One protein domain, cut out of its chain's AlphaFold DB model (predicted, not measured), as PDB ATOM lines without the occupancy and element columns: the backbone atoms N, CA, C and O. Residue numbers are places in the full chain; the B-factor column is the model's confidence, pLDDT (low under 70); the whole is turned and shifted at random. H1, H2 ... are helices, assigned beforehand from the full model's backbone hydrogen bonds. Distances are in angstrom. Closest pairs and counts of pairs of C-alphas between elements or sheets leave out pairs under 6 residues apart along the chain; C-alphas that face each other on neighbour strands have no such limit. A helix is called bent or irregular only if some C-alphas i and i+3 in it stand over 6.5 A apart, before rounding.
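This is residues 275 to 448 of the 463 residues of an uncharacterized protein of Clostridium baratii (UniProt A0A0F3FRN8). This is a long, staggered up-and-down bundle of five helices, each running against the one before: the H1-H2 hairpin makes one end, H4 and H5 pack together towards the other, and the long H3 joins the two groups. A sixth helix, H6, packs on H5 alone, outside the bundle. The printed part has 174 residues with six helices, H1 to H6, no named strand, and is all helix. It is only just compact, close to loose, with a radius of gyration of the C-alphas of 18.6 A, spanning 62 by 37 by 26 A.

Start with H1, residues 278 to 298; its residues 289 to 297 alone touch H2, residues 304 to 326, closest at the C-alphas of Val 296 and Phe 304, 6.1 A. Next comes the hub, H3, residues 332 to 360; its residues 334 to 346 alone touch H1, with C-alphas 286 and 335 closest at 6.2 A. H3 touches H2 at C-alphas 332 and 319, the closest, 6.9 A. H4, residues 366 to 389, touches H3 at a shallow tilt of 14 degrees, opposite ways, C-alphas 340 and 386 closest at 5.0 A. H5, residues 394 to 409, touches H4, C-alphas 380 and 400 closest at 4.5 A. H5 also touches H3, with residues 395 to 399 of H5 alone and residues 340 to 348 of H3 alone, C-alphas 344 and 396 closest at 5.4 A. H6, residues 418 to 438, touches H5 at 36 degrees, opposite ways, only just steep, C-alphas 401 and 428 closest at 5.8 A; it is apart from H1, H2, H3 and H4. Every O i to N i+4 pair is within hydrogen-bond range in H1 to H5; in H6, 14 of 17 are.

Find C-alpha 278 at (-58.703, -35.250, 54.106), where H1 begins; it runs 30.6 A, then H2 32.2 A, H3 42.1 A, H4 35.4 A, H5 22.4 A and H6 31.0 A, ending at C-alpha 438, (-36.375, -40.666, 35.320). H6 has a kink of 37 degrees near residue 432 and is irregular, only just: C-alphas 430 and 433 are 6.8 A apart.

The two C-alphas farthest apart, those of Thr 275 and Glu 363, are 63.8 A apart. The printed part has no cut and no long link. Look for low pLDDT, under 70, at residues 275 to 336 and 446 to 448, among others; the mean of the printed part is 71.1.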
ATOM      1  N   THR A 275     -67.117 -31.912  59.074       40.56
ATOM      2  CA  THR A 275     -66.465 -32.519  57.907       40.56
ATOM      3  C   THR A 275     -65.328 -31.703  57.268       40.56
ATOM      4  O   THR A 275     -65.381 -31.361  56.090       40.56
ATOM      5  N   ILE A 276     -64.235 -31.459  58.006       38.78
ATOM      6  CA  ILE A 276     -62.945 -31.135  57.370       38.78
ATOM      7  C   ILE A 276     -62.513 -32.378  56.588       38.78
ATOM      8  O   ILE A 276     -62.246 -33.433  57.169       38.78
ATOM      9  N   THR A 277     -62.483 -32.280  55.260       44.06
ATOM     10  CA  THR A 277     -62.087 -33.402  54.408       44.06
ATOM     11  C   THR A 277     -60.573 -33.636  54.482       44.06
ATOM     12  O   THR A 277     -59.791 -32.726  54.772       44.06
ATOM     13  N   LYS A 278     -60.129 -34.868  54.192       47.50
ATOM     14  CA  LYS A 278     -58.703 -35.250  54.106       47.50
ATOM     15  C   LYS A 278     -57.878 -34.272  53.255       47.50
ATOM     16  O   LYS A 278     -56.734 -33.962  53.599       47.50
ATOM     17  N   ASP A 279     -58.449 -33.793  52.154       43.84
ATOM     18  CA  ASP A 279     -57.770 -32.887  51.229       43.84
ATOM     19  C   ASP A 279     -57.612 -31.470  51.793       43.84
ATOM     20  O   ASP A 279     -56.588 -30.838  51.533       43.84
ATOM     21  N   ASP A 280     -58.550 -30.989  52.609       47.97
ATOM     22  CA  ASP A 280     -58.487 -29.644  53.193       47.97
ATOM     23  C   ASP A 280     -57.454 -29.564  54.322       47.97
ATOM     24  O   ASP A 280     -56.626 -28.652  54.335       47.97
ATOM     25  N   ALA A 281     -57.403 -30.576  55.195       42.38
ATOM     26  CA  ALA A 281     -56.361 -30.679  56.220       42.38
ATOM     27  C   ALA A 281     -54.961 -30.832  55.593       42.38
ATOM     28  O   ALA A 281     -54.009 -30.168  55.997       42.38
ATOM     29  N   THR A 282     -54.833 -31.653  54.543       43.62
ATOM     30  CA  THR A 282     -53.557 -31.840  53.834       43.62
ATOM     31  C   THR A 282     -53.098 -30.549  53.139       43.62
ATOM     32  O   THR A 282     -51.918 -30.211  53.203       43.62
ATOM     33  N   LYS A 283     -54.009 -29.782  52.519       50.41
ATOM     34  CA  LYS A 283     -53.697 -28.466  51.927       50.41
ATOM     35  C   LYS A 283     -53.264 -27.441  52.975       50.41
ATOM     36  O   LYS A 283     -52.332 -26.683  52.721       50.41
ATOM     37  N   GLN A 284     -53.892 -27.430  54.150       51.44
ATOM     38  CA  GLN A 284     -53.507 -26.534  55.244       51.44
ATOM     39  C   GLN A 284     -52.105 -26.853  55.776       51.44
ATOM     40  O   GLN A 284     -51.298 -25.938  55.924       51.44
ATOM     41  N   PHE A 285     -51.762 -28.131  55.961       47.28
ATOM     42  CA  PHE A 285     -50.400 -28.524  56.339       47.28
ATOM     43  C   PHE A 285     -49.366 -28.188  55.258       47.28
ATOM     44  O   PHE A 285     -48.267 -27.749  55.590       47.28
ATOM     45  N   ILE A 286     -49.711 -28.326  53.974       51.53
ATOM     46  CA  ILE A 286     -48.852 -27.873  52.868       51.53
ATOM     47  C   ILE A 286     -48.630 -26.355  52.945       51.53
ATOM     48  O   ILE A 286     -47.488 -25.917  52.852       51.53
ATOM     49  N   ASN A 287     -49.673 -25.555  53.185       49.44
ATOM     50  CA  ASN A 287     -49.545 -24.099  53.316       49.44
ATOM     51  C   ASN A 287     -48.712 -23.680  54.535       49.44
ATOM     52  O   ASN A 287     -47.833 -22.833  54.400       49.44
ATOM     53  N   ILE A 288     -48.929 -24.300  55.699       48.59
ATOM     54  CA  ILE A 288     -48.108 -24.075  56.902       48.59
ATOM     55  C   ILE A 288     -46.647 -24.397  56.599       48.59
ATOM     56  O   ILE A 288     -45.753 -23.621  56.919       48.59
ATOM     57  N   THR A 289     -46.406 -25.517  55.923       48.69
ATOM     58  CA  THR A 289     -45.053 -25.920  55.562       48.69
ATOM     59  C   THR A 289     -44.405 -24.941  54.584       48.69
ATOM     60  O   THR A 289     -43.250 -24.570  54.768       48.69
ATOM     61  N   ASN A 290     -45.144 -24.478  53.576       52.72
ATOM     62  CA  ASN A 290     -44.647 -23.500  52.612       52.72
ATOM     63  C   ASN A 290     -44.299 -22.168  53.294       52.72
ATOM     64  O   ASN A 290     -43.240 -21.617  53.007       52.72
ATOM     65  N   ASN A 291     -45.121 -21.696  54.237       52.62
ATOM     66  CA  ASN A 291     -44.854 -20.472  55.001       52.62
ATOM     67  C   ASN A 291     -43.625 -20.626  55.906       52.62
ATOM     68  O   ASN A 291     -42.732 -19.786  55.889       52.62
ATOM     69  N   VAL A 292     -43.528 -21.745  56.626       46.81
ATOM     70  CA  VAL A 292     -42.381 -22.057  57.488       46.81
ATOM     71  C   VAL A 292     -41.082 -22.143  56.687       46.81
ATOM     72  O   VAL A 292     -40.035 -21.705  57.159       46.81
ATOM     73  N   ILE A 293     -41.124 -22.709  55.480       50.25
ATOM     74  CA  ILE A 293     -39.946 -22.803  54.617       50.25
ATOM     75  C   ILE A 293     -39.613 -21.445  53.977       50.25
ATOM     76  O   ILE A 293     -38.437 -21.134  53.794       50.25
ATOM     77  N   GLN A 294     -40.612 -20.611  53.684       55.75
ATOM     78  CA  GLN A 294     -40.408 -19.249  53.189       55.75
ATOM     79  C   GLN A 294     -39.727 -18.355  54.242       55.75
ATOM     80  O   GLN A 294     -38.741 -17.698  53.928       55.75
ATOM     81  N   GLU A 295     -40.144 -18.435  55.508       49.38
ATOM     82  CA  GLU A 295     -39.458 -17.767  56.629       49.38
ATOM     83  C   GLU A 295     -38.001 -18.234  56.785       49.38
ATOM     84  O   GLU A 295     -37.113 -17.454  57.123       49.38
ATOM     85  N   VAL A 296     -37.726 -19.515  56.513       46.41
ATOM     86  CA  VAL A 296     -36.360 -20.062  56.549       46.41
ATOM     87  C   VAL A 296     -35.521 -19.568  55.364       46.41
ATOM     88  O   VAL A 296     -34.339 -19.286  55.553       46.41
ATOM     89  N   LYS A 297     -36.111 -19.400  54.170       49.81
ATOM     90  CA  LYS A 297     -35.444 -18.800  52.993       49.81
ATOM     91  C   LYS A 297     -35.056 -17.337  53.210       49.81
ATOM     92  O   LYS A 297     -34.053 -16.896  52.662       49.81
ATOM     93  N   GLU A 298     -35.852 -16.595  53.971       48.59
ATOM     94  CA  GLU A 298     -35.633 -15.170  54.247       48.59
ATOM     95  C   GLU A 298     -34.659 -14.937  55.419       48.59
ATOM     96  O   GLU A 298     -34.172 -13.824  55.618       48.59
ATOM     97  N   SER A 299     -34.315 -15.990  56.171       39.94
ATOM     98  CA  SER A 299     -33.326 -15.927  57.249       39.94
ATOM     99  C   SER A 299     -31.892 -15.939  56.696       39.94
ATOM    100  O   SER A 299     -31.465 -16.889  56.044       39.94
ATOM    101  N   ALA A 300     -31.109 -14.893  56.978       34.44
ATOM    102  CA  ALA A 300     -29.718 -14.722  56.525       34.44
ATOM    103  C   ALA A 300     -28.697 -15.644  57.245       34.44
ATOM    104  O   ALA A 300     -27.541 -15.271  57.442       34.44
ATOM    105  N   SER A 301     -29.125 -16.820  57.712       41.41
ATOM    106  CA  SER A 301     -28.338 -17.719  58.564       41.41
ATOM    107  C   SER A 301     -27.555 -18.743  57.744       41.41
ATOM    108  O   SER A 301     -28.135 -19.443  56.922       41.41
ATOM    109  N   ASN A 302     -26.266 -18.932  58.047       42.69
ATOM    110  CA  ASN A 302     -25.449 -20.024  57.491       42.69
ATOM    111  C   ASN A 302     -25.941 -21.435  57.900       42.69
ATOM    112  O   ASN A 302     -25.501 -22.422  57.318       42.69
ATOM    113  N   ASP A 303     -26.869 -21.543  58.860       50.84
ATOM    114  CA  ASP A 303     -27.447 -22.802  59.360       50.84
ATOM    115  C   ASP A 303     -28.881 -23.071  58.859       50.84
ATOM    116  O   ASP A 303     -29.552 -24.002  59.322       50.84
ATOM    117  N   PHE A 304     -29.374 -22.284  57.896       53.53
ATOM    118  CA  PHE A 304     -30.775 -22.328  57.458       53.53
ATOM    119  C   PHE A 304     -31.238 -23.728  57.003       53.53
ATOM    120  O   PHE A 304     -32.380 -24.108  57.251       53.53
ATOM    121  N   ILE A 305     -30.360 -24.538  56.397       54.59
ATOM    122  CA  ILE A 305     -30.702 -25.896  55.932       54.59
ATOM    123  C   ILE A 305     -30.918 -26.855  57.105       54.59
ATOM    124  O   ILE A 305     -31.842 -27.667  57.078       54.59
ATOM    125  N   ASN A 306     -30.107 -26.741  58.158       53.56
ATOM    126  CA  ASN A 306     -30.259 -27.550  59.367       53.56
ATOM    127  C   ASN A 306     -31.577 -27.211  60.075       53.56
ATOM    128  O   ASN A 306     -32.311 -28.111  60.488       53.56
ATOM    129  N   VAL A 307     -31.927 -25.923  60.125       51.53
ATOM    130  CA  VAL A 307     -33.220 -25.448  60.638       51.53
ATOM    131  C   VAL A 307     -34.376 -25.961  59.772       51.53
ATOM    132  O   VAL A 307     -35.375 -26.438  60.309       51.53
ATOM    133  N   ALA A 308     -34.240 -25.948  58.442       50.66
ATOM    134  CA  ALA A 308     -35.255 -26.470  57.526       50.66
ATOM    135  C   ALA A 308     -35.525 -27.970  57.759       50.66
ATOM    136  O   ALA A 308     -36.681 -28.392  57.824       50.66
ATOM    137  N   PHE A 309     -34.471 -28.768  57.962       51.41
ATOM    138  CA  PHE A 309     -34.599 -30.189  58.286       51.41
ATOM    139  C   PHE A 309     -35.212 -30.437  59.671       51.41
ATOM    140  O   PHE A 309     -36.070 -31.306  59.813       51.41
ATOM    141  N   GLN A 310     -34.834 -29.666  60.693       52.06
ATOM    142  CA  GLN A 310     -35.440 -29.767  62.027       52.06
ATOM    143  C   GLN A 310     -36.935 -29.431  62.005       52.06
ATOM    144  O   GLN A 310     -37.751 -30.150  62.594       52.06
ATOM    145  N   LYS A 311     -37.313 -28.374  61.276       49.59
ATOM    146  CA  LYS A 311     -38.718 -28.011  61.086       49.59
ATOM    147  C   LYS A 311     -39.471 -29.083  60.283       49.59
ATOM    148  O   LYS A 311     -40.593 -29.409  60.658       49.59
ATOM    149  N   TYR A 312     -38.853 -29.721  59.283       52.72
ATOM    150  CA  TYR A 312     -39.428 -30.883  58.583       52.72
ATOM    151  C   TYR A 312     -39.776 -32.033  59.538       52.72
ATOM    152  O   TYR A 312     -40.922 -32.484  59.557       52.72
ATOM    153  N   TYR A 313     -38.820 -32.492  60.351       50.62
ATOM    154  CA  TYR A 313     -39.061 -33.616  61.261       50.62
ATOM    155  C   TYR A 313     -40.138 -33.277  62.298       50.62
ATOM    156  O   TYR A 313     -40.955 -34.131  62.639       50.62
ATOM    157  N   SER A 314     -40.205 -32.011  62.716       45.66
ATOM    158  CA  SER A 314     -41.251 -31.505  63.609       45.66
ATOM    159  C   SER A 314     -42.639 -31.527  62.952       45.66
ATOM    160  O   SER A 314     -43.600 -31.972  63.574       45.66
ATOM    161  N   ILE A 315     -42.755 -31.109  61.685       47.78
ATOM    162  CA  ILE A 315     -44.019 -31.116  60.926       47.78
ATOM    163  C   ILE A 315     -44.502 -32.550  60.679       47.78
ATOM    164  O   ILE A 315     -45.678 -32.847  60.888       47.78
ATOM    165  N   ILE A 316     -43.608 -33.459  60.280       49.38
ATOM    166  CA  ILE A 316     -43.954 -34.872  60.075       49.38
ATOM    167  C   ILE A 316     -44.403 -35.525  61.383       49.38
ATOM    168  O   ILE A 316     -45.436 -36.192  61.395       49.38
ATOM    169  N   SER A 317     -43.691 -35.276  62.481       42.50
ATOM    170  CA  SER A 317     -44.066 -35.783  63.802       42.50
ATOM    171  C   SER A 317     -45.411 -35.215  64.273       42.50
ATOM    172  O   SER A 317     -46.244 -35.947  64.812       42.50
ATOM    173  N   ALA A 318     -45.696 -33.939  63.993       43.88
ATOM    174  CA  ALA A 318     -46.997 -33.333  64.271       43.88
ATOM    175  C   ALA A 318     -48.128 -33.974  63.445       43.88
ATOM    176  O   ALA A 318     -49.201 -34.230  63.984       43.88
ATOM    177  N   ILE A 319     -47.894 -34.295  62.168       45.16
ATOM    178  CA  ILE A 319     -48.872 -34.987  61.308       45.16
ATOM    179  C   ILE A 319     -49.135 -36.407  61.803       45.16
ATOM    180  O   ILE A 319     -50.286 -36.826  61.865       45.16
ATOM    181  N   GLU A 320     -48.087 -37.144  62.173       45.22
ATOM    182  CA  GLU A 320     -48.221 -38.472  62.782       45.22
ATOM    183  C   GLU A 320     -49.047 -38.400  64.063       45.22
ATOM    184  O   GLU A 320     -49.966 -39.191  64.252       45.22
ATOM    185  N   THR A 321     -48.779 -37.387  64.885       39.16
ATOM    186  CA  THR A 321     -49.495 -37.133  66.133       39.16
ATOM    187  C   THR A 321     -50.966 -36.787  65.875       39.16
ATOM    188  O   THR A 321     -51.844 -37.336  66.529       39.16
ATOM    189  N   VAL A 322     -51.284 -35.947  64.884       40.91
ATOM    190  CA  VAL A 322     -52.675 -35.600  64.528       40.91
ATOM    191  C   VAL A 322     -53.422 -36.784  63.906       40.91
ATOM    192  O   VAL A 322     -54.571 -37.033  64.275       40.91
ATOM    193  N   ASN A 323     -52.779 -37.542  63.014       43.88
ATOM    194  CA  ASN A 323     -53.357 -38.750  62.419       43.88
ATOM    195  C   ASN A 323     -53.661 -39.808  63.485       43.88
ATOM    196  O   ASN A 323     -54.709 -40.450  63.441       43.88
ATOM    197  N   TYR A 324     -52.765 -39.946  64.463       36.09
ATOM    198  CA  TYR A 324     -52.918 -40.849  65.595       36.09
ATOM    199  C   TYR A 324     -54.022 -40.393  66.565       36.09
ATOM    200  O   TYR A 324     -54.860 -41.200  66.955       36.09
ATOM    201  N   MET A 325     -54.067 -39.104  66.927       33.56
ATOM    202  CA  MET A 325     -54.999 -38.577  67.938       33.56
ATOM    203  C   MET A 325     -56.427 -38.368  67.427       33.56
ATOM    204  O   MET A 325     -57.373 -38.556  68.187       33.56
ATOM    205  N   LYS A 326     -56.612 -37.944  66.169       36.53
ATOM    206  CA  LYS A 326     -57.936 -37.547  65.647       36.53
ATOM    207  C   LYS A 326     -58.550 -38.550  64.668       36.53
ATOM    208  O   LYS A 326     -59.625 -38.285  64.137       36.53
ATOM    209  N   GLY A 327     -57.867 -39.661  64.369       34.03
ATOM    210  CA  GLY A 327     -58.287 -40.601  63.318       34.03
ATOM    211  C   GLY A 327     -58.395 -39.955  61.928       34.03
ATOM    212  O   GLY A 327     -59.001 -40.522  61.019       34.03
ATOM    213  N   MET A 328     -57.841 -38.748  61.761       43.97
ATOM    214  CA  MET A 328     -57.806 -38.035  60.490       43.97
ATOM    215  C   MET A 328     -56.741 -38.669  59.596       43.97
ATOM    216  O   MET A 328     -55.686 -39.089  60.060       43.97
ATOM    217  N   VAL A 329     -57.012 -38.748  58.295       49.12
ATOM    218  CA  VAL A 329     -56.116 -39.395  57.323       49.12
ATOM    219  C   VAL A 329     -55.335 -38.320  56.564       49.12
ATOM    220  O   VAL A 329     -55.511 -38.171  55.360       49.12
ATOM    221  N   ILE A 330     -54.507 -37.520  57.244       50.00
ATOM    222  CA  ILE A 330     -53.633 -36.548  56.564       50.00
ATOM    223  C   ILE A 330     -52.604 -37.322  55.739       50.00
ATOM    224  O   ILE A 330     -51.951 -38.246  56.234       50.00
ATOM    225  N   ASP A 331     -52.455 -36.951  54.466       56.81
ATOM    226  CA  ASP A 331     -51.576 -37.656  53.536       56.81
ATOM    227  C   ASP A 331     -50.102 -37.300  53.775       56.81
ATOM    228  O   ASP A 331     -49.526 -36.403  53.150       56.81
ATOM    229  N   LYS A 332     -49.484 -38.032  54.707       61.00
ATOM    230  CA  LYS A 332     -48.067 -37.896  55.064       61.00
ATOM    231  C   LYS A 332     -47.153 -38.005  53.842       61.00
ATOM    232  O   LYS A 332     -46.172 -37.271  53.764       61.00
ATOM    233  N   LYS A 333     -47.475 -38.877  52.877       69.88
ATOM    234  CA  LYS A 333     -46.657 -39.062  51.671       69.88
ATOM    235  C   LYS A 333     -46.682 -37.801  50.807       69.88
ATOM    236  O   LYS A 333     -45.630 -37.337  50.380       69.88
ATOM    237  N   LYS A 334     -47.859 -37.203  50.605       66.94
ATOM    238  CA  LYS A 334     -48.010 -35.961  49.830       66.94
ATOM    239  C   LYS A 334     -47.258 -34.785  50.463       66.94
ATOM    240  O   LYS A 334     -46.640 -34.002  49.745       66.94
ATOM    241  N   ILE A 335     -47.266 -34.688  51.792       60.75
ATOM    242  CA  ILE A 335     -46.555 -33.628  52.522       60.75
ATOM    243  C   ILE A 335     -45.040 -33.859  52.496       60.75
ATOM    244  O   ILE A 335     -44.301 -32.942  52.149       60.75
ATOM    245  N   ALA A 336     -44.574 -35.083  52.768       62.16
ATOM    246  CA  ALA A 336     -43.157 -35.433  52.661       62.16
ATOM    247  C   ALA A 336     -42.613 -35.177  51.246       62.16
ATOM    248  O   ALA A 336     -41.534 -34.606  51.101       62.16
ATOM    249  N   SER A 337     -43.395 -35.500  50.208       75.69
ATOM    250  CA  SER A 337     -43.045 -35.223  48.811       75.69
ATOM    251  C   SER A 337     -42.939 -33.725  48.515       75.69
ATOM    252  O   SER A 337     -41.971 -33.280  47.900       75.69
ATOM    253  N   ASN A 338     -43.897 -32.918  48.992       67.44
ATOM    254  CA  ASN A 338     -43.855 -31.461  48.834       67.44
ATOM    255  C   ASN A 338     -42.608 -30.856  49.499       67.44
ATOM    256  O   ASN A 338     -41.898 -30.065  48.883       67.44
ATOM    257  N   ILE A 339     -42.300 -31.272  50.729       64.00
ATOM    258  CA  ILE A 339     -41.144 -30.756  51.471       64.00
ATOM    259  C   ILE A 339     -39.835 -31.192  50.829       64.00
ATOM    260  O   ILE A 339     -38.946 -30.369  50.630       64.00
ATOM    261  N   SER A 340     -39.733 -32.471  50.468       76.88
ATOM    262  CA  SER A 340     -38.561 -33.024  49.794       76.88
ATOM    263  C   SER A 340     -38.222 -32.222  48.533       76.88
ATOM    264  O   SER A 340     -37.060 -31.864  48.339       76.88
ATOM    265  N   LYS A 341     -39.224 -31.850  47.724       78.94
ATOM    266  CA  LYS A 341     -39.036 -31.003  46.533       78.94
ATOM    267  C   LYS A 341     -38.525 -29.607  46.882       78.94
ATOM    268  O   LYS A 341     -37.499 -29.195  46.354       78.94
ATOM    269  N   ILE A 342     -39.170 -28.918  47.823       69.19
ATOM    270  CA  ILE A 342     -38.766 -27.555  48.206       69.19
ATOM    271  C   ILE A 342     -37.339 -27.538  48.774       69.19
ATOM    272  O   ILE A 342     -36.544 -26.666  48.421       69.19
ATOM    273  N   LEU A 343     -36.994 -28.511  49.623       71.50
ATOM    274  CA  LEU A 343     -35.639 -28.652  50.159       71.50
ATOM    275  C   LEU A 343     -34.630 -28.926  49.048       71.50
ATOM    276  O   LEU A 343     -33.556 -28.337  49.055       71.50
ATOM    277  N   THR A 344     -34.978 -29.774  48.080       81.75
ATOM    278  CA  THR A 344     -34.118 -30.062  46.923       81.75
ATOM    279  C   THR A 344     -33.770 -28.787  46.165       81.75
ATOM    280  O   THR A 344     -32.587 -28.506  45.962       81.75
ATOM    281  N   ASP A 345     -34.777 -27.980  45.825       78.88
ATOM    282  CA  ASP A 345     -34.591 -26.724  45.095       78.88
ATOM    283  C   ASP A 345     -33.737 -25.731  45.892       78.88
ATOM    284  O   ASP A 345     -32.814 -25.118  45.358       78.88
ATOM    285  N   MET A 346     -34.000 -25.600  47.195       69.19
ATOM    286  CA  MET A 346     -33.246 -24.707  48.077       69.19
ATOM    287  C   MET A 346     -31.786 -25.121  48.227       69.19
ATOM    288  O   MET A 346     -30.888 -24.293  48.064       69.19
ATOM    289  N   ILE A 347     -31.545 -26.388  48.560       74.75
ATOM    290  CA  ILE A 347     -30.202 -26.924  48.778       74.75
ATOM    291  C   ILE A 347     -29.389 -26.778  47.493       74.75
ATOM    292  O   ILE A 347     -28.250 -26.312  47.526       74.75
ATOM    293  N   TYR A 348     -29.985 -27.123  46.349       82.56
ATOM    294  CA  TYR A 348     -29.291 -27.032  45.074       82.56
ATOM    295  C   TYR A 348     -29.067 -25.582  44.629       82.56
ATOM    296  O   TYR A 348     -27.982 -25.259  44.154       82.56
ATOM    297  N   SER A 349     -30.021 -24.675  44.853       76.88
ATOM    298  CA  SER A 349     -29.831 -23.247  44.564       76.88
ATOM    299  C   SER A 349     -28.679 -22.637  45.371       76.88
ATOM    300  O   SER A 349     -27.924 -21.831  44.830       76.88
ATOM    301  N   ASN A 350     -28.503 -23.034  46.633       70.38
ATOM    302  CA  ASN A 350     -27.382 -22.568  47.456       70.38
ATOM    303  C   ASN A 350     -26.053 -23.193  47.037       70.38
ATOM    304  O   ASN A 350     -25.040 -22.498  46.973       70.38
ATOM    305  N   HIS A 351     -26.068 -24.476  46.665       81.50
ATOM    306  CA  HIS A 351     -24.913 -25.098  46.030       81.50
ATOM    307  C   HIS A 351     -24.471 -24.308  44.788       81.50
ATOM    308  O   HIS A 351     -23.292 -23.975  44.687       81.50
ATOM    309  N   LEU A 352     -25.402 -23.943  43.895       81.81
ATOM    310  CA  LEU A 352     -25.103 -23.132  42.711       81.81
ATOM    311  C   LEU A 352     -24.527 -21.758  43.083       81.81
ATOM    312  O   LEU A 352     -23.505 -21.372  42.526       81.81
ATOM    313  N   ALA A 353     -25.102 -21.056  44.063       73.31
ATOM    314  CA  ALA A 353     -24.602 -19.749  44.504       73.31
ATOM    315  C   ALA A 353     -23.161 -19.813  45.052       73.31
ATOM    316  O   ALA A 353     -22.327 -18.940  44.775       73.31
ATOM    317  N   ILE A 354     -22.834 -20.871  45.801       73.19
ATOM    318  CA  ILE A 354     -21.477 -21.110  46.306       73.19
ATOM    319  C   ILE A 354     -20.536 -21.533  45.179       73.19
ATOM    320  O   ILE A 354     -19.393 -21.083  45.142       73.19
ATOM    321  N   THR A 355     -20.999 -22.341  44.223       79.56
ATOM    322  CA  THR A 355     -20.229 -22.684  43.020       79.56
ATOM    323  C   THR A 355     -19.940 -21.456  42.156       79.56
ATOM    324  O   THR A 355     -18.818 -21.304  41.676       79.56
ATOM    325  N   ASP A 356     -20.889 -20.537  42.008       78.06
ATOM    326  CA  ASP A 356     -20.688 -19.277  41.291       78.06
ATOM    327  C   ASP A 356     -19.675 -18.383  42.007       78.06
ATOM    328  O   ASP A 356     -18.789 -17.809  41.371       78.06
ATOM    329  N   SER A 357     -19.761 -18.305  43.336       77.44
ATOM    330  CA  SER A 357     -18.790 -17.580  44.164       77.44
ATOM    331  C   SER A 357     -17.391 -18.187  44.033       77.44
ATOM    332  O   SER A 357     -16.423 -17.473  43.789       77.44
ATOM    333  N   TRP A 358     -17.290 -19.516  44.078       81.88
ATOM    334  CA  TRP A 358     -16.057 -20.268  43.851       81.88
ATOM    335  C   TRP A 358     -15.446 -20.016  42.467       81.88
ATOM    336  O   TRP A 358     -14.226 -19.879  42.324       81.88
ATOM    337  N   ASN A 359     -16.274 -19.936  41.426       84.69
ATOM    338  CA  ASN A 359     -15.814 -19.706  40.058       84.69
ATOM    339  C   ASN A 359     -15.243 -18.295  39.856       84.69
ATOM    340  O   ASN A 359     -14.354 -18.135  39.025       84.69
ATOM    341  N   LYS A 360     -15.694 -17.307  40.638       84.12
ATOM    342  CA  LYS A 360     -15.207 -15.916  40.596       84.12
ATOM    343  C   LYS A 360     -13.858 -15.701  41.292       84.12
ATOM    344  O   LYS A 360     -13.240 -14.665  41.089       84.12
ATOM    345  N   ILE A 361     -13.396 -16.658  42.098       82.19
ATOM    346  CA  ILE A 361     -12.072 -16.600  42.735       82.19
ATOM    347  C   ILE A 361     -11.003 -16.888  41.668       82.19
ATOM    348  O   ILE A 361     -10.916 -18.020  41.186       82.19
ATOM    349  N   GLU A 362     -10.197 -15.893  41.293       81.50
ATOM    350  CA  GLU A 362      -9.178 -16.027  40.237       81.50
ATOM    351  C   GLU A 362      -8.025 -16.957  40.650       81.50
ATOM    352  O   GLU A 362      -7.717 -17.918  39.942       81.50
ATOM    353  N   GLU A 363      -7.456 -16.743  41.838       83.62
ATOM    354  CA  GLU A 363      -6.412 -17.593  42.417       83.62
ATOM    355  C   GLU A 363      -6.949 -18.361  43.624       83.62
ATOM    356  O   GLU A 363      -7.414 -17.779  44.598       83.62
ATOM    357  N   LYS A 364      -6.896 -19.693  43.550       84.56
ATOM    358  CA  LYS A 364      -7.423 -20.594  44.581       84.56
ATOM    359  C   LYS A 364      -6.269 -21.243  45.326       84.56
ATOM    360  O   LYS A 364      -5.504 -22.005  44.724       84.56
ATOM    361  N   SER A 365      -6.170 -20.981  46.621       85.62
ATOM    362  CA  SER A 365      -5.230 -21.666  47.498       85.62
ATOM    363  C   SER A 365      -5.660 -23.115  47.739       85.62
ATOM    364  O   SER A 365      -6.796 -23.521  47.482       85.62
ATOM    365  N   GLU A 366      -4.742 -23.925  48.259       82.31
ATOM    366  CA  GLU A 366      -5.050 -25.298  48.658       82.31
ATOM    367  C   GLU A 366      -6.160 -25.370  49.724       82.31
ATOM    368  O   GLU A 366      -7.006 -26.268  49.687       82.31
ATOM    369  N   GLU A 367      -6.181 -24.409  50.647       83.31
ATOM    370  CA  GLU A 367      -7.188 -24.311  51.703       83.31
ATOM    371  C   GLU A 367      -8.571 -23.964  51.138       83.31
ATOM    372  O   GLU A 367      -9.573 -24.538  51.575       83.31
ATOM    373  N   ASP A 368      -8.626 -23.141  50.088       78.00
ATOM    374  CA  ASP A 368      -9.868 -22.830  49.376       78.00
ATOM    375  C   ASP A 368     -10.457 -24.096  48.733       78.00
ATOM    376  O   ASP A 368     -11.648 -24.382  48.884       78.00
ATOM    377  N   TYR A 369      -9.625 -24.917  48.075       83.50
ATOM    378  CA  TYR A 369     -10.055 -26.203  47.505       83.50
ATOM    379  C   TYR A 369     -10.580 -27.162  48.578       83.50
ATOM    380  O   TYR A 369     -11.579 -27.852  48.351       83.50
ATOM    381  N   LEU A 370      -9.926 -27.218  49.741       81.25
ATOM    382  CA  LEU A 370     -10.352 -28.073  50.843       81.25
ATOM    383  C   LEU A 370     -11.702 -27.611  51.409       81.25
ATOM    384  O   LEU A 370     -12.608 -28.433  51.566       81.25
ATOM    385  N   THR A 371     -11.845 -26.315  51.679       79.88
ATOM    386  CA  THR A 371     -13.059 -25.711  52.240       79.88
ATOM    387  C   THR A 371     -14.238 -25.873  51.291       79.88
ATOM    388  O   THR A 371     -15.259 -26.438  51.680       79.88
ATOM    389  N   TYR A 372     -14.062 -25.527  50.013       83.00
ATOM    390  CA  TYR A 372     -15.092 -25.712  48.995       83.00
ATOM    391  C   TYR A 372     -15.506 -27.182  48.849       83.00
ATOM    392  O   TYR A 372     -16.694 -27.489  48.775       83.00
ATOM    393  N   SER A 373     -14.550 -28.120  48.871       86.38
ATOM    394  CA  SER A 373     -14.867 -29.551  48.764       86.38
ATOM    395  C   SER A 373     -15.680 -30.084  49.948       86.38
ATOM    396  O   SER A 373     -16.566 -30.918  49.753       86.38
ATOM    397  N   LYS A 374     -15.413 -29.603  51.171       84.94
ATOM    398  CA  LYS A 374     -16.191 -29.953  52.370       84.94
ATOM    399  C   LYS A 374     -17.606 -29.393  52.281       84.94
ATOM    400  O   LYS A 374     -18.554 -30.112  52.586       84.94
ATOM    401  N   GLU A 375     -17.719 -28.155  51.820       81.19
ATOM    402  CA  GLU A 375     -18.979 -27.435  51.686       81.19
ATOM    403  C   GLU A 375     -19.906 -28.114  50.663       81.19
ATOM    404  O   GLU A 375     -21.021 -28.515  50.994       81.19
ATOM    405  N   ILE A 376     -19.422 -28.394  49.448       85.19
ATOM    406  CA  ILE A 376     -20.243 -29.083  48.436       85.19
ATOM    407  C   ILE A 376     -20.545 -30.543  48.808       85.19
ATOM    408  O   ILE A 376     -21.617 -31.055  48.488       85.19
ATOM    409  N   LEU A 377     -19.653 -31.220  49.544       87.75
ATOM    410  CA  LEU A 377     -19.949 -32.546  50.098       87.75
ATOM    411  C   LEU A 377     -21.104 -32.493  51.107       87.75
ATOM    412  O   LEU A 377     -21.877 -33.449  51.190       87.75
ATOM    413  N   ASN A 378     -21.238 -31.401  51.862       84.44
ATOM    414  CA  ASN A 378     -22.351 -31.212  52.783       84.44
ATOM    415  C   ASN A 378     -23.681 -31.087  52.026       84.44
ATOM    416  O   ASN A 378     -24.617 -31.829  52.324       84.44
ATOM    417  N   TYR A 379     -23.732 -30.270  50.968       82.81
ATOM    418  CA  TYR A 379     -24.925 -30.163  50.116       82.81
ATOM    419  C   TYR A 379     -25.323 -31.497  49.481       82.81
ATOM    420  O   TYR A 379     -26.502 -31.848  49.474       82.81
ATOM    421  N   SER A 380     -24.354 -32.292  49.017       90.12
ATOM    422  CA  SER A 380     -24.631 -33.640  48.504       90.12
ATOM    423  C   SER A 380     -25.290 -34.541  49.560       90.12
ATOM    424  O   SER A 380     -26.302 -35.183  49.278       90.12
ATOM    425  N   LYS A 381     -24.779 -34.549  50.801       85.81
ATOM    426  CA  LYS A 381     -25.388 -35.311  51.908       85.81
ATOM    427  C   LYS A 381     -26.813 -34.849  52.197       85.81
ATOM    428  O   LYS A 381     -27.697 -35.686  52.345       85.81
ATOM    429  N   MET A 382     -27.035 -33.540  52.236       77.94
ATOM    430  CA  MET A 382     -28.350 -32.948  52.479       77.94
ATOM    431  C   MET A 382     -29.356 -33.327  51.380       77.94
ATOM    432  O   MET A 382     -30.487 -33.694  51.683       77.94
ATOM    433  N   LEU A 383     -28.943 -33.344  50.110       84.31
ATOM    434  CA  LEU A 383     -29.791 -33.807  49.004       84.31
ATOM    435  C   LEU A 383     -30.108 -35.307  49.097       84.31
ATOM    436  O   LEU A 383     -31.232 -35.719  48.803       84.31
ATOM    437  N   PHE A 384     -29.169 -36.136  49.566       86.00
ATOM    438  CA  PHE A 384     -29.475 -37.539  49.860       86.00
ATOM    439  C   PHE A 384     -30.485 -37.697  50.999       86.00
ATOM    440  O   PHE A 384     -31.308 -38.611  50.929       86.00
ATOM    441  N   GLU A 385     -30.460 -36.835  52.018       79.38
ATOM    442  CA  GLU A 385     -31.503 -36.823  53.050       79.38
ATOM    443  C   GLU A 385     -32.858 -36.417  52.461       79.38
ATOM    444  O   GLU A 385     -33.840 -37.121  52.684       79.38
ATOM    445  N   ALA A 386     -32.918 -35.384  51.613       75.06
ATOM    446  CA  ALA A 386     -34.152 -35.016  50.911       75.06
ATOM    447  C   ALA A 386     -34.715 -36.188  50.079       75.06
ATOM    448  O   ALA A 386     -35.915 -36.463  50.130       75.06
ATOM    449  N   TYR A 387     -33.861 -36.959  49.396       86.31
ATOM    450  CA  TYR A 387     -34.268 -38.189  48.704       86.31
ATOM    451  C   TYR A 387     -34.734 -39.312  49.650       86.31
ATOM    452  O   TYR A 387     -35.550 -40.155  49.284       86.31
ATOM    453  N   ARG A 388     -34.210 -39.396  50.878       82.25
ATOM    454  CA  ARG A 388     -34.685 -40.386  51.863       82.25
ATOM    455  C   ARG A 388     -36.066 -40.041  52.405       82.25
ATOM    456  O   ARG A 388     -36.804 -40.968  52.725       82.25
ATOM    457  N   MET A 389     -36.405 -38.756  52.464       70.44
ATOM    458  CA  MET A 389     -37.732 -38.277  52.863       70.44
ATOM    459  C   MET A 389     -38.814 -38.685  51.863       70.44
ATOM    460  O   MET A 389     -39.919 -39.034  52.269       70.44
ATOM    461  N   ASP A 390     -38.485 -38.690  50.568       80.44
ATOM    462  CA  ASP A 390     -39.351 -39.205  49.509       80.44
ATOM    463  C   ASP A 390     -38.528 -39.884  48.402       80.44
ATOM    464  O   ASP A 390     -37.851 -39.226  47.609       80.44
ATOM    465  N   LYS A 391     -38.622 -41.219  48.320       85.69
ATOM    466  CA  LYS A 391     -37.914 -42.033  47.315       85.69
ATOM    467  C   LYS A 391     -38.423 -41.822  45.887       85.69
ATOM    468  O   LYS A 391     -37.748 -42.256  44.942       85.69
ATOM    469  N   ASP A 392     -39.562 -41.152  45.727       87.69
ATOM    470  CA  ASP A 392     -40.096 -40.750  44.430       87.69
ATOM    471  C   ASP A 392     -39.459 -39.431  43.942       87.69
ATOM    472  O   ASP A 392     -39.499 -39.135  42.747       87.69
ATOM    473  N   ASN A 393     -38.779 -38.669  44.812       88.06
ATOM    474  CA  ASN A 393     -38.056 -37.454  44.430       88.06
ATOM    475  C   ASN A 393     -36.701 -37.776  43.767       88.06
ATOM    476  O   ASN A 393     -35.624 -37.590  44.341       88.06
ATOM    477  N   LYS A 394     -36.751 -38.276  42.528       92.31
ATOM    478  CA  LYS A 394     -35.557 -38.612  41.736       92.31
ATOM    479  C   LYS A 394     -34.682 -37.397  41.410       92.31
ATOM    480  O   LYS A 394     -33.483 -37.580  41.218       92.31
ATOM    481  N   GLU A 395     -35.238 -36.185  41.428       92.69
ATOM    482  CA  GLU A 395     -34.486 -34.935  41.255       92.69
ATOM    483  C   GLU A 395     -33.451 -34.753  42.377       92.69
ATOM    484  O   GLU A 395     -32.282 -34.492  42.104       92.69
ATOM    485  N   ALA A 396     -33.823 -34.987  43.642       91.31
ATOM    486  CA  ALA A 396     -32.884 -34.912  44.767       91.31
ATOM    487  C   ALA A 396     -31.698 -35.873  44.596       91.31
ATOM    488  O   ALA A 396     -30.541 -35.504  44.808       91.31
ATOM    489  N   LEU A 397     -31.990 -37.106  44.166       94.25
ATOM    490  CA  LEU A 397     -30.981 -38.132  43.913       94.25
ATOM    491  C   LEU A 397     -30.068 -37.758  42.737       94.25
ATOM    492  O   LEU A 397     -28.850 -37.932  42.827       94.25
ATOM    493  N   TYR A 398     -30.655 -37.234  41.656       94.88
ATOM    494  CA  TYR A 398     -29.949 -36.715  40.487       94.88
ATOM    495  C   TYR A 398     -28.947 -35.630  40.904       94.88
ATOM    496  O   TYR A 398     -27.742 -35.782  40.688       94.88
ATOM    497  N   ARG A 399     -29.420 -34.592  41.606       94.81
ATOM    498  CA  ARG A 399     -28.612 -33.442  42.038       94.81
ATOM    499  C   ARG A 399     -27.517 -33.841  43.026       94.81
ATOM    500  O   ARG A 399     -26.371 -33.420  42.872       94.81
ATOM    501  N   ALA A 400     -27.823 -34.703  43.999       94.56
ATOM    502  CA  ALA A 400     -26.827 -35.222  44.940       94.56
ATOM    503  C   ALA A 400     -25.675 -35.931  44.212       94.56
ATOM    504  O   ALA A 400     -24.501 -35.743  44.549       94.56
ATOM    505  N   THR A 401     -26.024 -36.724  43.195       92.44
ATOM    506  CA  THR A 401     -25.075 -37.527  42.419       92.44
ATOM    507  C   THR A 401     -24.263 -36.670  41.441       92.44
ATOM    508  O   THR A 401     -23.083 -36.950  41.227       92.44
ATOM    509  N   GLU A 402     -24.823 -35.586  40.890       94.19
ATOM    510  CA  GLU A 402     -24.052 -34.589  40.127       94.19
ATOM    511  C   GLU A 402     -22.921 -33.975  40.963       94.19
ATOM    512  O   GLU A 402     -21.771 -33.924  40.513       94.19
ATOM    513  N   ILE A 403     -23.220 -33.566  42.199       93.12
ATOM    514  CA  ILE A 403     -22.222 -32.990  43.110       93.12
ATOM    515  C   ILE A 403     -21.136 -34.022  43.444       93.12
ATOM    516  O   ILE A 403     -19.939 -33.720  43.401       93.12
ATOM    517  N   GLU A 404     -21.524 -35.273  43.709       93.56
ATOM    518  CA  GLU A 404     -20.579 -36.373  43.921       93.56
ATOM    519  C   GLU A 404     -19.667 -36.615  42.706       93.56
ATOM    520  O   GLU A 404     -18.467 -36.858  42.872       93.56
ATOM    521  N   ILE A 405     -20.180 -36.487  41.477       93.62
ATOM    522  CA  ILE A 405     -19.367 -36.577  40.254       93.62
ATOM    523  C   ILE A 405     -18.327 -35.449  40.201       93.62
ATOM    524  O   ILE A 405     -17.174 -35.706  39.833       93.62
ATOM    525  N   ILE A 406     -18.694 -34.219  40.575       91.81
ATOM    526  CA  ILE A 406     -17.767 -33.075  40.635       91.81
ATOM    527  C   ILE A 406     -16.648 -33.350  41.648       91.81
ATOM    528  O   ILE A 406     -15.467 -33.199  41.311       91.81
ATOM    529  N   LEU A 407     -17.006 -33.812  42.850       92.75
ATOM    530  CA  LEU A 407     -16.067 -34.200  43.906       92.75
ATOM    531  C   LEU A 407     -15.109 -35.300  43.436       92.75
ATOM    532  O   LEU A 407     -13.892 -35.178  43.576       92.75
ATOM    533  N   TYR A 408     -15.638 -36.355  42.812       92.06
ATOM    534  CA  TYR A 408     -14.841 -37.483  42.340       92.06
ATOM    535  C   TYR A 408     -13.882 -37.107  41.199       92.06
ATOM    536  O   TYR A 408     -12.710 -37.515  41.195       92.06
ATOM    537  N   LYS A 409     -14.345 -36.310  40.225       90.81
ATOM    538  CA  LYS A 409     -13.513 -35.844  39.101       90.81
ATOM    539  C   LYS A 409     -12.360 -34.960  39.577       90.81
ATOM    540  O   LYS A 409     -11.258 -35.074  39.044       90.81
ATOM    541  N   ASN A 410     -12.581 -34.159  40.619       89.62
ATOM    542  CA  ASN A 410     -11.589 -33.239  41.180       89.62
ATOM    543  C   ASN A 410     -10.871 -33.771  42.433       89.62
ATOM    544  O   ASN A 410     -10.135 -33.024  43.074       89.62
ATOM    545  N   ARG A 411     -11.015 -35.063  42.761       90.44
ATOM    546  CA  ARG A 411     -10.515 -35.682  44.006       90.44
ATOM    547  C   ARG A 411      -9.057 -35.372  44.360       90.44
ATOM    548  O   ARG A 411      -8.744 -35.237  45.536       90.44
ATOM    549  N   ASN A 412      -8.184 -35.231  43.359       86.88
ATOM    550  CA  ASN A 412      -6.772 -34.906  43.569       86.88
ATOM    551  C   ASN A 412      -6.581 -33.440  43.987       86.88
ATOM    552  O   ASN A 412      -5.806 -33.172  44.897       86.88
ATOM    553  N   LYS A 413      -7.310 -32.504  43.358       87.19
ATOM    554  CA  LYS A 413      -7.281 -31.074  43.714       87.19
ATOM    555  C   LYS A 413      -7.918 -30.828  45.083       87.19
ATOM    556  O   LYS A 413      -7.408 -30.039  45.860       87.19
ATOM    557  N   PHE A 414      -8.980 -31.565  45.396       88.38
ATOM    558  CA  PHE A 414      -9.665 -31.526  46.693       88.38
ATOM    559  C   PHE A 414      -8.982 -32.356  47.791       88.38
ATOM    560  O   PHE A 414      -9.486 -32.415  48.909       88.38
ATOM    561  N   LYS A 415      -7.868 -33.038  47.482       85.19
ATOM    562  CA  LYS A 415      -7.141 -33.927  48.407       85.19
ATOM    563  C   LYS A 415      -8.058 -34.900  49.168       85.19
ATOM    564  O   LYS A 415      -7.878 -35.152  50.360       85.19
ATOM    565  N   LEU A 416      -9.054 -35.461  48.478       84.69
ATOM    566  CA  LEU A 416     -10.004 -36.383  49.097       84.69
ATOM    567  C   LEU A 416      -9.285 -37.654  49.562       84.69
ATOM    568  O   LEU A 416      -8.549 -38.284  48.798       84.69
ATOM    569  N   LYS A 417      -9.549 -38.064  50.808       88.31
ATOM    570  CA  LYS A 417      -9.039 -39.327  51.361       88.31
ATOM    571  C   LYS A 417      -9.518 -40.519  50.527       88.31
ATOM    572  O   LYS A 417     -10.619 -40.494  49.974       88.31
ATOM    573  N   TYR A 418      -8.701 -41.574  50.496       82.75
ATOM    574  CA  TYR A 418      -8.954 -42.794  49.722       82.75
ATOM    575  C   TYR A 418     -10.352 -43.377  49.955       82.75
ATOM    576  O   TYR A 418     -11.118 -43.582  49.013       82.75
ATOM    577  N   ASP A 419     -10.718 -43.551  51.221       84.88
ATOM    578  CA  ASP A 419     -12.002 -44.143  51.602       84.88
ATOM    579  C   ASP A 419     -13.185 -43.268  51.182       84.88
ATOM    580  O   ASP A 419     -14.215 -43.765  50.723       84.88
ATOM    581  N   LEU A 420     -13.020 -41.946  51.279       85.12
ATOM    582  CA  LEU A 420     -14.066 -40.990  50.941       85.12
ATOM    583  C   LEU A 420     -14.355 -40.991  49.439       85.12
ATOM    584  O   LEU A 420     -15.516 -41.107  49.051       85.12
ATOM    585  N   TYR A 421     -13.333 -40.912  48.582       88.62
ATOM    586  CA  TYR A 421     -13.595 -40.913  47.141       88.62
ATOM    587  C   TYR A 421     -14.086 -42.281  46.639       88.62
ATOM    588  O   TYR A 421     -14.817 -42.324  45.651       88.62
ATOM    589  N   ASN A 422     -13.732 -43.394  47.298       87.31
ATOM    590  CA  ASN A 422     -14.272 -44.719  46.968       87.31
ATOM    591  C   ASN A 422     -15.744 -44.864  47.357       87.31
ATOM    592  O   ASN A 422     -16.526 -45.439  46.594       87.31
ATOM    593  N   LYS A 423     -16.139 -44.301  48.503       90.31
ATOM    594  CA  LYS A 423     -17.547 -44.211  48.898       90.31
ATOM    595  C   LYS A 423     -18.346 -43.401  47.876       90.31
ATOM    596  O   LYS A 423     -19.344 -43.897  47.368       90.31
ATOM    597  N   ILE A 424     -17.840 -42.224  47.501       90.56
ATOM    598  CA  ILE A 424     -18.434 -41.367  46.461       90.56
ATOM    599  C   ILE A 424     -18.536 -42.122  45.126       90.56
ATOM    600  O   ILE A 424     -19.592 -42.143  44.504       90.56
ATOM    601  N   LYS A 425     -17.472 -42.817  44.693       90.81
ATOM    602  CA  LYS A 425     -17.500 -43.635  43.467       90.81
ATOM    603  C   LYS A 425     -18.625 -44.673  43.506       90.81
ATOM    604  O   LYS A 425     -19.351 -44.830  42.527       90.81
ATOM    605  N   SER A 426     -18.742 -45.387  44.623       90.81
ATOM    606  CA  SER A 426     -19.732 -46.453  44.800       90.81
ATOM    607  C   SER A 426     -21.156 -45.899  44.785       90.81
ATOM    608  O   SER A 426     -22.016 -46.456  44.109       90.81
ATOM    609  N   ASN A 427     -21.386 -44.767  45.458       89.81
ATOM    610  CA  ASN A 427     -22.668 -44.070  45.435       89.81
ATOM    611  C   ASN A 427     -23.074 -43.697  44.003       89.81
ATOM    612  O   ASN A 427     -24.176 -44.037  43.578       89.81
ATOM    613  N   ILE A 428     -22.171 -43.088  43.226       90.69
ATOM    614  CA  ILE A 428     -22.467 -42.711  41.838       90.69
ATOM    615  C   ILE A 428     -22.852 -43.935  41.001       90.69
ATOM    616  O   ILE A 428     -23.837 -43.886  40.262       90.69
ATOM    617  N   ILE A 429     -22.109 -45.040  41.118       89.31
ATOM    618  CA  ILE A 429     -22.396 -46.282  40.383       89.31
ATOM    619  C   ILE A 429     -23.775 -46.832  40.755       89.31
ATOM    620  O   ILE A 429     -24.552 -47.158  39.863       89.31
ATOM    621  N   ASN A 430     -24.093 -46.893  42.047       91.50
ATOM    622  CA  ASN A 430     -25.347 -47.469  42.531       91.50
ATOM    623  C   ASN A 430     -26.567 -46.602  42.194       91.50
ATOM    624  O   ASN A 430     -27.643 -47.130  41.926       91.50
ATOM    625  N   ASN A 431     -26.405 -45.278  42.182       92.06
ATOM    626  CA  ASN A 431     -27.510 -44.350  41.949       92.06
ATOM    627  C   ASN A 431     -27.764 -44.090  40.459       92.06
ATOM    628  O   ASN A 431     -28.892 -43.781  40.084       92.06
ATOM    629  N   THR A 432     -26.755 -44.239  39.591       90.88
ATOM    630  CA  THR A 432     -26.883 -43.959  38.147       90.88
ATOM    631  C   THR A 432     -28.030 -44.731  37.468       90.88
ATOM    632  O   THR A 432     -28.773 -44.095  36.722       90.88
ATOM    633  N   PRO A 433     -28.230 -46.048  37.693       89.88
ATOM    634  CA  PRO A 433     -29.360 -46.778  37.112       89.88
ATOM    635  C   PRO A 433     -30.716 -46.205  37.537       89.88
ATOM    636  O   PRO A 433     -31.564 -45.970  36.687       89.88
ATOM    637  N   ILE A 434     -30.870 -45.897  38.828       90.12
ATOM    638  CA  ILE A 434     -32.109 -45.359  39.411       90.12
ATOM    639  C   ILE A 434     -32.420 -43.972  38.839       90.12
ATOM    640  O   ILE A 434     -33.569 -43.644  38.568       90.12
ATOM    641  N   ILE A 435     -31.393 -43.141  38.645       90.12
ATOM    642  CA  ILE A 435     -31.553 -41.806  38.061       90.12
ATOM    643  C   ILE A 435     -31.976 -41.913  36.595       90.12
ATOM    644  O   ILE A 435     -32.868 -41.186  36.171       90.12
ATOM    645  N   LYS A 436     -31.384 -42.839  35.830       90.31
ATOM    646  CA  LYS A 436     -31.685 -43.027  34.401       90.31
ATOM    647  C   LYS A 436     -33.118 -43.459  34.110       90.31
ATOM    648  O   LYS A 436     -33.577 -43.243  32.994       90.31
ATOM    649  N   GLU A 437     -33.817 -44.039  35.084       88.94
ATOM    650  CA  GLU A 437     -35.247 -44.342  34.962       88.94
ATOM    651  C   GLU A 437     -36.091 -43.070  34.784       88.94
ATOM    652  O   GLU A 437     -37.080 -43.096  34.058       88.94
ATOM    653  N   ALA A 438     -35.687 -41.957  35.409       87.88
ATOM    654  CA  ALA A 438     -36.375 -40.666  35.320       87.88
ATOM    655  C   ALA A 438     -35.662 -39.650  34.405       87.88
ATOM    656  O   ALA A 438     -36.325 -38.801  33.816       87.88
ATOM    657  N   TYR A 439     -34.337 -39.764  34.253       89.00
ATOM    658  CA  TYR A 439     -33.470 -38.852  33.492       89.00
ATOM    659  C   TYR A 439     -32.517 -39.654  32.587       89.00
ATOM    660  O   TYR A 439     -31.343 -39.856  32.933       89.00
ATOM    661  N   PRO A 440     -32.992 -40.177  31.441       87.62
ATOM    662  CA  PRO A 440     -32.208 -41.054  30.566       87.62
ATOM    663  C   PRO A 440     -30.894 -40.434  30.063       87.62
ATOM    664  O   PRO A 440     -29.926 -41.144  29.778       87.62
ATOM    665  N   GLU A 441     -30.841 -39.106  29.974       86.94
ATOM    666  CA  GLU A 441     -29.686 -38.311  29.565       86.94
ATOM    667  C   GLU A 441     -28.551 -38.270  30.601       86.94
ATOM    668  O   GLU A 441     -27.433 -37.858  30.269       86.94
ATOM    669  N   PHE A 442     -28.791 -38.716  31.840       88.56
ATOM    670  CA  PHE A 442     -27.792 -38.686  32.903       88.56
ATOM    671  C   PHE A 442     -26.607 -39.617  32.599       88.56
ATOM    672  O   PHE A 442     -26.728 -40.842  32.520       88.56
ATOM    673  N   LYS A 443     -25.408 -39.039  32.443       78.06
ATOM    674  CA  LYS A 443     -24.225 -39.769  31.943       78.06
ATOM    675  C   LYS A 443     -23.443 -40.545  33.015       78.06
ATOM    676  O   LYS A 443     -22.633 -41.392  32.643       78.06
ATOM    677  N   GLY A 444     -23.687 -40.315  34.311       78.56
ATOM    678  CA  GLY A 444     -22.966 -40.978  35.412       78.56
ATOM    679  C   GLY A 444     -21.433 -40.849  35.316       78.56
ATOM    680  O   GLY A 444     -20.902 -39.893  34.739       78.56
ATOM    681  N   LEU A 445     -20.694 -41.820  35.868       79.94
ATOM    682  CA  LEU A 445     -19.262 -41.979  35.582       79.94
ATOM    683  C   LEU A 445     -19.080 -42.796  34.300       79.94
ATOM    684  O   LEU A 445     -19.469 -43.959  34.237       79.94
ATOM    685  N   VAL A 446     -18.422 -42.211  33.297       60.41
ATOM    686  CA  VAL A 446     -17.930 -42.971  32.143       60.41
ATOM    687  C   VAL A 446     -16.723 -43.783  32.613       60.41
ATOM    688  O   VAL A 446     -15.605 -43.267  32.680       60.41
ATOM    689  N   GLU A 447     -16.930 -45.047  32.980       53.28
ATOM    690  CA  GLU A 447     -15.805 -45.974  33.062       53.28
ATOM    691  C   GLU A 447     -15.275 -46.163  31.638       53.28
ATOM    692  O   GLU A 447     -16.008 -46.574  30.739       53.28
ATOM    693  N   LYS A 448     -13.996 -45.834  31.404       41.41
ATOM    694  CA  LYS A 448     -13.308 -46.356  30.218       41.41
ATOM    695  C   LYS A 448     -13.483 -47.867  30.283       41.41
ATOM    696  O   LYS A 448     -13.040 -48.465  31.269       41.41
TER     697      LYS A 448